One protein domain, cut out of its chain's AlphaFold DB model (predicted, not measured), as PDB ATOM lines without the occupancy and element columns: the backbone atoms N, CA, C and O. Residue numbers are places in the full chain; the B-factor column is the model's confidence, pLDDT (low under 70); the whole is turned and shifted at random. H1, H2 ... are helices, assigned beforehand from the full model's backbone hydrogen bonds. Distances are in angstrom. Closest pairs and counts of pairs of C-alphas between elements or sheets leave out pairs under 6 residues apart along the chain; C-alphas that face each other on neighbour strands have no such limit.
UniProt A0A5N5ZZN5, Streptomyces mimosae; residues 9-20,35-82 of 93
ATOM      1  N   ASN A   9      56.150  14.105  92.438       87.19
ATOM      2  CA  ASN A   9      55.807  13.083  91.441       87.19
ATOM      3  C   ASN A   9      54.493  12.372  91.792       87.19
ATOM      4  O   ASN A   9      53.673  12.150  90.905       87.19
ATOM      5  N   ASN A  10      54.257  12.070  93.074       88.94
ATOM      6  CA  ASN A  10      52.995  11.465  93.515       88.94
ATOM      7  C   ASN A  10      51.808  12.420  93.299       88.94
ATOM      8  O   ASN A  10      50.745  11.995  92.846       88.94
ATOM      9  N   VAL A  11      51.985  13.710  93.612       90.19
ATOM     10  CA  VAL A  11      50.981  14.758  93.365       90.19
ATOM     11  C   VAL A  11      50.734  14.894  91.864       90.19
ATOM     12  O   VAL A  11      49.584  14.893  91.436       90.19
ATOM     13  N   ARG A  12      51.792  14.918  91.047       90.62
ATOM     14  CA  ARG A  12      51.703  14.980  89.583       90.62
ATOM     15  C   ARG A  12      50.877  13.843  88.998       90.62
ATOM     16  O   ARG A  12      49.992  14.112  88.193       90.62
ATOM     17  N   GLU A  13      51.150  12.598  89.379       91.06
ATOM     18  CA  GLU A  13      50.414  11.437  88.860       91.06
ATOM     19  C   GLU A  13      48.915  11.515  89.187       91.06
ATOM     20  O   GLU A  13      48.078  11.238  88.329       91.06
ATOM     21  N   ARG A  14      48.568  11.957  90.398       92.00
ATOM     22  CA  ARG A  14      47.171  12.135  90.822       92.00
ATOM     23  C   ARG A  14      46.484  13.289  90.099       92.00
ATOM     24  O   ARG A  14      45.379  13.114  89.601       92.00
ATOM     25  N   VAL A  15      47.148  14.439  89.974       90.50
ATOM     26  CA  VAL A  15      46.625  15.587  89.215       90.50
ATOM     27  C   VAL A  15      46.371  15.195  87.759       90.50
ATOM     28  O   VAL A  15      45.313  15.504  87.219       90.50
ATOM     29  N   LEU A  16      47.299  14.468  87.130       91.00
ATOM     30  CA  LEU A  16      47.125  13.954  85.770       91.00
ATOM     31  C   LEU A  16      45.911  13.026  85.657       91.00
ATOM     32  O   LEU A  16      45.145  13.168  84.708       91.00
ATOM     33  N   ALA A  17      45.711  12.127  86.624       92.00
ATOM     34  CA  ALA A  17      44.554  11.236  86.646       92.00
ATOM     35  C   ALA A  17      43.226  12.005  86.769       92.00
ATOM     36  O   ALA A  17      42.259  11.676  86.083       92.00
ATOM     37  N   VAL A  18      43.185  13.060  87.591       92.12
ATOM     38  CA  VAL A  18      42.007  13.934  87.716       92.12
ATOM     39  C   VAL A  18      41.739  14.681  86.405       92.12
ATOM     40  O   VAL A  18      40.611  14.684  85.916       92.12
ATOM     41  N   VAL A  19      42.770  15.269  85.794       89.75
ATOM     42  CA  VAL A  19      42.635  15.985  84.516       89.75
ATOM     43  C   VAL A  19      42.198  15.038  83.392       89.75
ATOM     44  O   VAL A  19      41.319  15.388  82.607       89.75
ATOM     45  N   GLU A  20      42.752  13.824  83.325       91.44
ATOM     46  CA  GLU A  20      42.337  12.792  82.368       91.44
ATOM     47  C   GLU A  20      40.866  12.402  82.551       91.44
ATOM     48  O   GLU A  20      40.147  12.260  81.561       91.44
ATOM     49  N   SER A  35      45.316  24.933  79.417       80.19
ATOM     50  CA  SER A  35      44.448  25.976  78.837       80.19
ATOM     51  C   SER A  35      43.266  25.436  78.016       80.19
ATOM     52  O   SER A  35      42.366  26.194  77.654       80.19
ATOM     53  N   GLY A  36      43.249  24.131  77.729       78.25
ATOM     54  CA  GLY A  36      42.147  23.444  77.058       78.25
ATOM     55  C   GLY A  36      40.907  23.199  77.926       78.25
ATOM     56  O   GLY A  36      39.893  22.783  77.372       78.25
ATOM     57  N   LEU A  37      40.974  23.437  79.241       83.88
ATOM     58  CA  LEU A  37      39.830  23.291  80.142       83.88
ATOM     59  C   LEU A  37      38.899  24.506  80.048       83.88
ATOM     60  O   LEU A  37      39.336  25.654  80.160       83.88
ATOM     61  N   ASP A  38      37.601  24.258  79.881       88.38
ATOM     62  CA  ASP A  38      36.585  25.303  79.985       88.38
ATOM     63  C   ASP A  38      36.267  25.661  81.450       88.38
ATOM     64  O   ASP A  38      36.671  24.980  82.392       88.38
ATOM     65  N   SER A  39      35.526  26.752  81.672       86.25
ATOM     66  CA  SER A  39      35.262  27.245  83.028       86.25
ATOM     67  C   SER A  39      34.457  26.277  83.903       86.25
ATOM     68  O   SER A  39      34.555  26.366  85.121       86.25
ATOM     69  N   LEU A  40      33.649  25.381  83.323       90.38
ATOM     70  CA  LEU A  40      32.945  24.342  84.079       90.38
ATOM     71  C   LEU A  40      33.903  23.203  84.441       90.38
ATOM     72  O   LEU A  40      33.908  22.756  85.583       90.38
ATOM     73  N   GLN A  41      34.751  22.794  83.499       88.75
ATOM     74  CA  GLN A  41      35.784  21.782  83.729       88.75
ATOM     75  C   GLN A  41      36.809  22.220  84.780       88.75
ATOM     76  O   GLN A  41      37.269  21.400  85.567       88.75
ATOM     77  N   VAL A  42      37.141  23.512  84.842       86.75
ATOM     78  CA  VAL A  42      38.001  24.065  85.901       86.75
ATOM     79  C   VAL A  42      37.335  23.953  87.274       86.75
ATOM     80  O   VAL A  42      38.000  23.605  88.244       86.75
ATOM     81  N   LEU A  43      36.026  24.207  87.375       88.88
ATOM     82  CA  LEU A  43      35.302  24.033  88.639       88.88
ATOM     83  C   LEU A  43      35.271  22.564  89.067       88.88
ATOM     84  O   LEU A  43      35.492  22.264  90.235       88.88
ATOM     85  N   GLU A  44      35.039  21.651  88.126       91.50
ATOM     86  CA  GLU A  44      35.077  20.210  88.392       91.50
ATOM     87  C   GLU A  44      36.477  19.749  88.820       91.50
ATOM     88  O   GLU A  44      36.607  18.987  89.776       91.50
ATOM     89  N   LEU A  45      37.527  20.274  88.181       89.00
ATOM     90  CA  LEU A  45      38.916  20.039  88.569       89.00
ATOM     91  C   LEU A  45      39.166  20.458  90.014       89.00
ATOM     92  O   LEU A  45      39.715  19.673  90.777       89.00
ATOM     93  N   LEU A  46      38.744  21.659  90.404       88.31
ATOM     94  CA  LEU A  46      38.935  22.154  91.766       88.31
ATOM     95  C   LEU A  46      38.254  21.259  92.807       88.31
ATOM     96  O   LEU A  46      38.897  20.898  93.788       88.31
ATOM     97  N   VAL A  47      37.008  20.845  92.559       90.50
ATOM     98  CA  VAL A  47      36.263  19.950  93.463       90.50
ATOM     99  C   VAL A  47      36.957  18.594  93.596       90.50
ATOM    100  O   VAL A  47      37.144  18.096  94.702       90.50
ATOM    101  N   LEU A  48      37.387  17.997  92.482       91.69
ATOM    102  CA  LEU A  48      38.059  16.696  92.513       91.69
ATOM    103  C   LEU A  48      39.431  16.763  93.195       91.69
ATOM    104  O   LEU A  48      39.833  15.813  93.861       91.69
ATOM    105  N   LEU A  49      40.158  17.872  93.045       89.50
ATOM    106  CA  LEU A  49      41.437  18.078  93.727       89.50
ATOM    107  C   LEU A  49      41.260  18.311  95.229       89.50
ATOM    108  O   LEU A  49      42.060  17.802  96.012       89.50
ATOM    109  N   GLU A  50      40.223  19.045  95.631       89.88
ATOM    110  CA  GLU A  50      39.839  19.191  97.036       89.88
ATOM    111  C   GLU A  50      39.558  17.823  97.667       89.88
ATOM    112  O   GLU A  50      40.133  17.503  98.706       89.88
ATOM    113  N   GLU A  51      38.767  16.970  97.007       90.56
ATOM    114  CA  GLU A  51      38.472  15.616  97.493       90.56
ATOM    115  C   GLU A  51      39.712  14.702  97.524       90.56
ATOM    116  O   GLU A  51      39.897  13.937  98.473       90.56
ATOM    117  N   GLU A  52      40.576  14.769  96.505       91.00
ATOM    118  CA  GLU A  52      41.754  13.894  96.376       91.00
ATOM    119  C   GLU A  52      42.870  14.250  97.372       91.00
ATOM    120  O   GLU A  52      43.569  13.361  97.874       91.00
ATOM    121  N   PHE A  53      43.063  15.541  97.650       88.75
ATOM    122  CA  PHE A  53      44.162  16.031  98.484       88.75
ATOM    123  C   PHE A  53      43.721  16.551  99.854       88.75
ATOM    124  O   PHE A  53      44.590  16.861 100.673       88.75
ATOM    125  N   ASP A  54      42.413  16.591 100.124       88.75
ATOM    126  CA  ASP A  54      41.822  17.121 101.356       88.75
ATOM    127  C   ASP A  54      42.298  18.570 101.599       88.75
ATOM    128  O   ASP A  54      42.816  18.907 102.664       88.75
ATOM    129  N   ILE A  55      42.209  19.421 100.571       84.94
ATOM    130  CA  ILE A  55      42.621  20.838 100.597       84.94
ATOM    131  C   ILE A  55      41.453  21.737 100.200       84.94
ATOM    132  O   ILE A  55      40.692  21.379  99.312       84.94
ATOM    133  N   ASP A  56      41.336  22.921 100.799       84.44
ATOM    134  CA  ASP A  56      40.288  23.873 100.424       84.44
ATOM    135  C   ASP A  56      40.527  24.407  99.001       84.44
ATOM    136  O   ASP A  56      41.579  24.983  98.700       84.44
ATOM    137  N   SER A  57      39.537  24.263  98.114       78.31
ATOM    138  CA  SER A  57      39.635  24.755  96.733       78.31
ATOM    139  C   SER A  57      39.848  26.269  96.656       78.31
ATOM    140  O   SER A  57      40.475  26.768  95.720       78.31
ATOM    141  N   ASP A  58      39.358  27.009  97.652       81.56
ATOM    142  CA  ASP A  58      39.560  28.453  97.765       81.56
ATOM    143  C   ASP A  58      41.044  28.797  97.983       81.56
ATOM    144  O   ASP A  58      41.537  29.755  97.389       81.56
ATOM    145  N   GLU A  59      41.797  27.976  98.727       78.75
ATOM    146  CA  GLU A  59      43.249  28.153  98.887       78.75
ATOM    147  C   GLU A  59      44.000  27.908  97.568       78.75
ATOM    148  O   GLU A  59      44.989  28.584  97.273       78.75
ATOM    149  N   ILE A  60      43.500  26.988  96.734       75.00
ATOM    150  CA  ILE A  60      44.031  26.746  95.385       75.00
ATOM    151  C   ILE A  60      43.821  27.985  94.502       75.00
ATOM    152  O   ILE A  60      44.734  28.402  93.789       75.00
ATOM    153  N   VAL A  61      42.636  28.597  94.558       75.38
ATOM    154  CA  VAL A  61      42.292  29.794  93.774       75.38
ATOM    155  C   VAL A  61      43.051  31.034  94.272       75.38
ATOM    156  O   VAL A  61      43.512  31.846  93.464       75.38
ATOM    157  N   GLU A  62      43.221  31.184  95.588       71.38
ATOM    158  CA  GLU A  62      43.948  32.300  96.206       71.38
ATOM    159  C   GLU A  62      45.463  32.255  95.968       71.38
ATOM    160  O   GLU A  62      46.110  33.308  95.972       71.38
ATOM    161  N   ALA A  63      46.030  31.084  95.659       65.75
ATOM    162  CA  ALA A  63      47.444  30.902  95.311       65.75
ATOM    163  C   ALA A  63      47.890  31.594  93.990       65.75
ATOM    164  O   ALA A  63      48.983  31.329  93.492       65.75
ATOM    165  N   GLN A  64      47.099  32.549  93.480       57.00
ATOM    166  CA  GLN A  64      47.327  33.496  92.376       57.00
ATOM    167  C   GLN A  64      47.131  32.971  90.940       57.00
ATOM    168  O   GLN A  64      47.690  31.979  90.507       57.00
ATOM    169  N   LEU A  65      46.352  33.724  90.159       56.31
ATOM    170  CA  LEU A  65      45.539  33.290  89.013       56.31
ATOM    171  C   LEU A  65      46.198  33.248  87.608       56.31
ATOM    172  O   LEU A  65      45.477  33.340  86.621       56.31
ATOM    173  N   ASP A  66      47.508  33.039  87.465       54.62
ATOM    174  CA  ASP A  66      48.138  32.880  86.126       54.62
ATOM    175  C   ASP A  66      48.732  31.481  85.865       54.62
ATOM    176  O   ASP A  66      49.206  31.206  84.764       54.62
ATOM    177  N   TRP A  67      48.697  30.567  86.845       60.31
ATOM    178  CA  TRP A  67      49.324  29.244  86.718       60.31
ATOM    179  C   TRP A  67      48.363  28.082  86.456       60.31
ATOM    180  O   TRP A  67      48.848  27.008  86.129       60.31
ATOM    181  N   TRP A  68      47.035  28.235  86.557       66.38
ATOM    182  CA  TRP A  68      46.097  27.101  86.394       66.38
ATOM    183  C   TRP A  68      46.131  26.476  84.988       66.38
ATOM    184  O   TRP A  68      45.724  25.333  84.809       66.38
ATOM    185  N   THR A  69      46.674  27.193  84.001       76.12
ATOM    186  CA  THR A  69      46.967  26.664  82.664       76.12
ATOM    187  C   THR A  69      48.265  25.853  82.605       76.12
ATOM    188  O   THR A  69      48.606  25.373  81.536       76.12
ATOM    189  N   SER A  70      49.009  25.716  83.704       84.31
ATOM    190  CA  SER A  70      50.254  24.952  83.816       84.31
ATOM    191  C   SER A  70      50.075  23.813  84.811       84.31
ATOM    192  O   SER A  70      49.769  24.013  85.990       84.31
ATOM    193  N   LEU A  71      50.319  22.595  84.333       85.06
ATOM    194  CA  LEU A  71      50.307  21.388  85.149       85.06
ATOM    195  C   LEU A  71      51.355  21.468  86.270       85.06
ATOM    196  O   LEU A  71      51.072  21.114  87.408       85.06
ATOM    197  N   ASN A  72      52.555  21.958  85.971       86.00
ATOM    198  CA  ASN A  72      53.639  22.127  86.931       86.00
ATOM    199  C   ASN A  72      53.280  23.164  88.000       86.00
ATOM    200  O   ASN A  72      53.572  22.949  89.177       86.00
ATOM    201  N   GLY A  73      52.626  24.263  87.607       84.81
ATOM    202  CA  GLY A  73      52.098  25.251  88.545       84.81
ATOM    203  C   GLY A  73      51.102  24.622  89.517       84.81
ATOM    204  O   GLY A  73      51.250  24.765  90.729       84.81
ATOM    205  N   LEU A  74      50.161  23.837  88.987       85.25
ATOM    206  CA  LEU A  74      49.147  23.136  89.773       85.25
ATOM    207  C   LEU A  74      49.748  22.129  90.747       85.25
ATOM    208  O   LEU A  74      49.426  22.139  91.934       85.25
ATOM    209  N   VAL A  75      50.674  21.306  90.265       88.62
ATOM    210  CA  VAL A  75      51.381  20.327  91.092       88.62
ATOM    211  C   VAL A  75      52.179  21.011  92.199       88.62
ATOM    212  O   VAL A  75      52.133  20.558  93.342       88.62
ATOM    213  N   SER A  76      52.875  22.108  91.897       86.06
ATOM    214  CA  SER A  76      53.652  22.864  92.885       86.06
ATOM    215  C   SER A  76      52.757  23.461  93.974       86.06
ATOM    216  O   SER A  76      53.041  23.300  95.162       86.06
ATOM    217  N   SER A  77      51.630  24.069  93.589       86.00
ATOM    218  CA  SER A  77      50.658  24.640  94.528       86.00
ATOM    219  C   SER A  77      50.073  23.577  95.455       86.00
ATOM    220  O   SER A  77      50.116  23.738  96.672       86.00
ATOM    221  N   ILE A  78      49.603  22.452  94.908       87.75
ATOM    222  CA  ILE A  78      49.054  21.347  95.710       87.75
ATOM    223  C   ILE A  78      50.129  20.739  96.612       87.75
ATOM    224  O   ILE A  78      49.868  20.462  97.782       87.75
ATOM    225  N   THR A  79      51.354  20.562  96.115       88.75
ATOM    226  CA  THR A  79      52.467  20.063  96.937       88.75
ATOM    227  C   THR A  79      52.722  21.009  98.116       88.75
ATOM    228  O   THR A  79      52.764  20.569  99.259       88.75
ATOM    229  N   SER A  80      52.770  22.321  97.872       84.25
ATOM    230  CA  SER A  80      52.949  23.333  98.919       84.25
ATOM    231  C   SER A  80      51.806  23.335  99.948       84.25
ATOM    232  O   SER A  80      52.056  23.372 101.154       84.25
ATOM    233  N   LEU A  81      50.549  23.242  99.496       85.44
ATOM    234  CA  LEU A  81      49.370  23.200 100.371       85.44
ATOM    235  C   LEU A  81      49.330  21.919 101.216       85.44
ATOM    236  O   LEU A  81      49.120  21.968 102.429       85.44
ATOM    237  N   THR A  82      49.618  20.768 100.611       85.38
ATOM    238  CA  THR A  82      49.657  19.477 101.317       85.38
ATOM    239  C   THR A  82      50.811  19.398 102.321       85.38
ATOM    240  O   THR A  82      50.643  18.861 103.421       85.38
TER     241      THR A  82
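Overview. This is residues 9 to 20 and 35 to 82 of the 93 residues of a protein of Streptomyces mimosae (UniProt A0A5N5ZZN5). Four helices make a small, rounded body: H1 lies across one side of a V made by H2 and H4, which narrows toward Phe 53 and Thr 82, and short H3 sits on the opposite side of the V. Sixty residues are printed, with four named helices in the order H1, H2, H3, H4 and no named strand; the class is all helix. The whole is compact, with a radius of gyration of the C-alphas of 10.2 A and spans of 25 by 24 by 19 A.

Arrangement. H1, residues 9 to 20, touches H2, residues 39 to 53, with residues 14 to 19 alone, opposite ways at a steep tilt of 39 degrees; the closest C-alphas, of Val 18 and Leu 48, are 6.8 A apart. With residues 11 to 15 alone H1 touches H4, residues 71 to 82, opposite ways at a steep tilt of 60 degrees; the closest C-alphas, of Arg 12 and Val 75, are 5.6 A apart. H2 touches H3, residues 57 to 62, with residues 46 to 50 alone, opposite ways at a steep tilt of 67 degrees; the closest C-alphas, of Glu 50 and Ser 57, are 5.6 A apart. The helix packing is mostly crossed, with 0 of these 3 pairs at a shallow tilt. H2 and H4 are close but not clearly touching, with the C-alphas of Phe 53 and Thr 82 closest at 7.1 A. H3 and H4 are also close but not clearly touching, with the C-alphas of Ile 60 and Ser 77 closest at 7.0 A. H1 and H3 are apart. In H1, H2, H3 and H4 every O i to N i+4 pair is within hydrogen-bond range.

Along the chain. H1 begins at C-alpha 9 (55.807, 13.083, 91.441) and is 16.2 A long from first to last C-alpha. H2 measures 21.1 A, H3 8.7 A and H4 16.3 A, with H4 ending at C-alpha 82 (49.657, 19.477, 101.317).

Size, cuts and confidence. The C-alphas farthest apart, of Asn 9 and Leu 40, are 26.5 A apart. Residues 21 to 34 are not printed, and C-alphas 20 and 35 across the cut are 13.8 A apart. The link from H2 to H3 is tight and that from H3 to H4 short. Mean pLDDT of the printed part is 83.9; residues 63 to 68 are under 70.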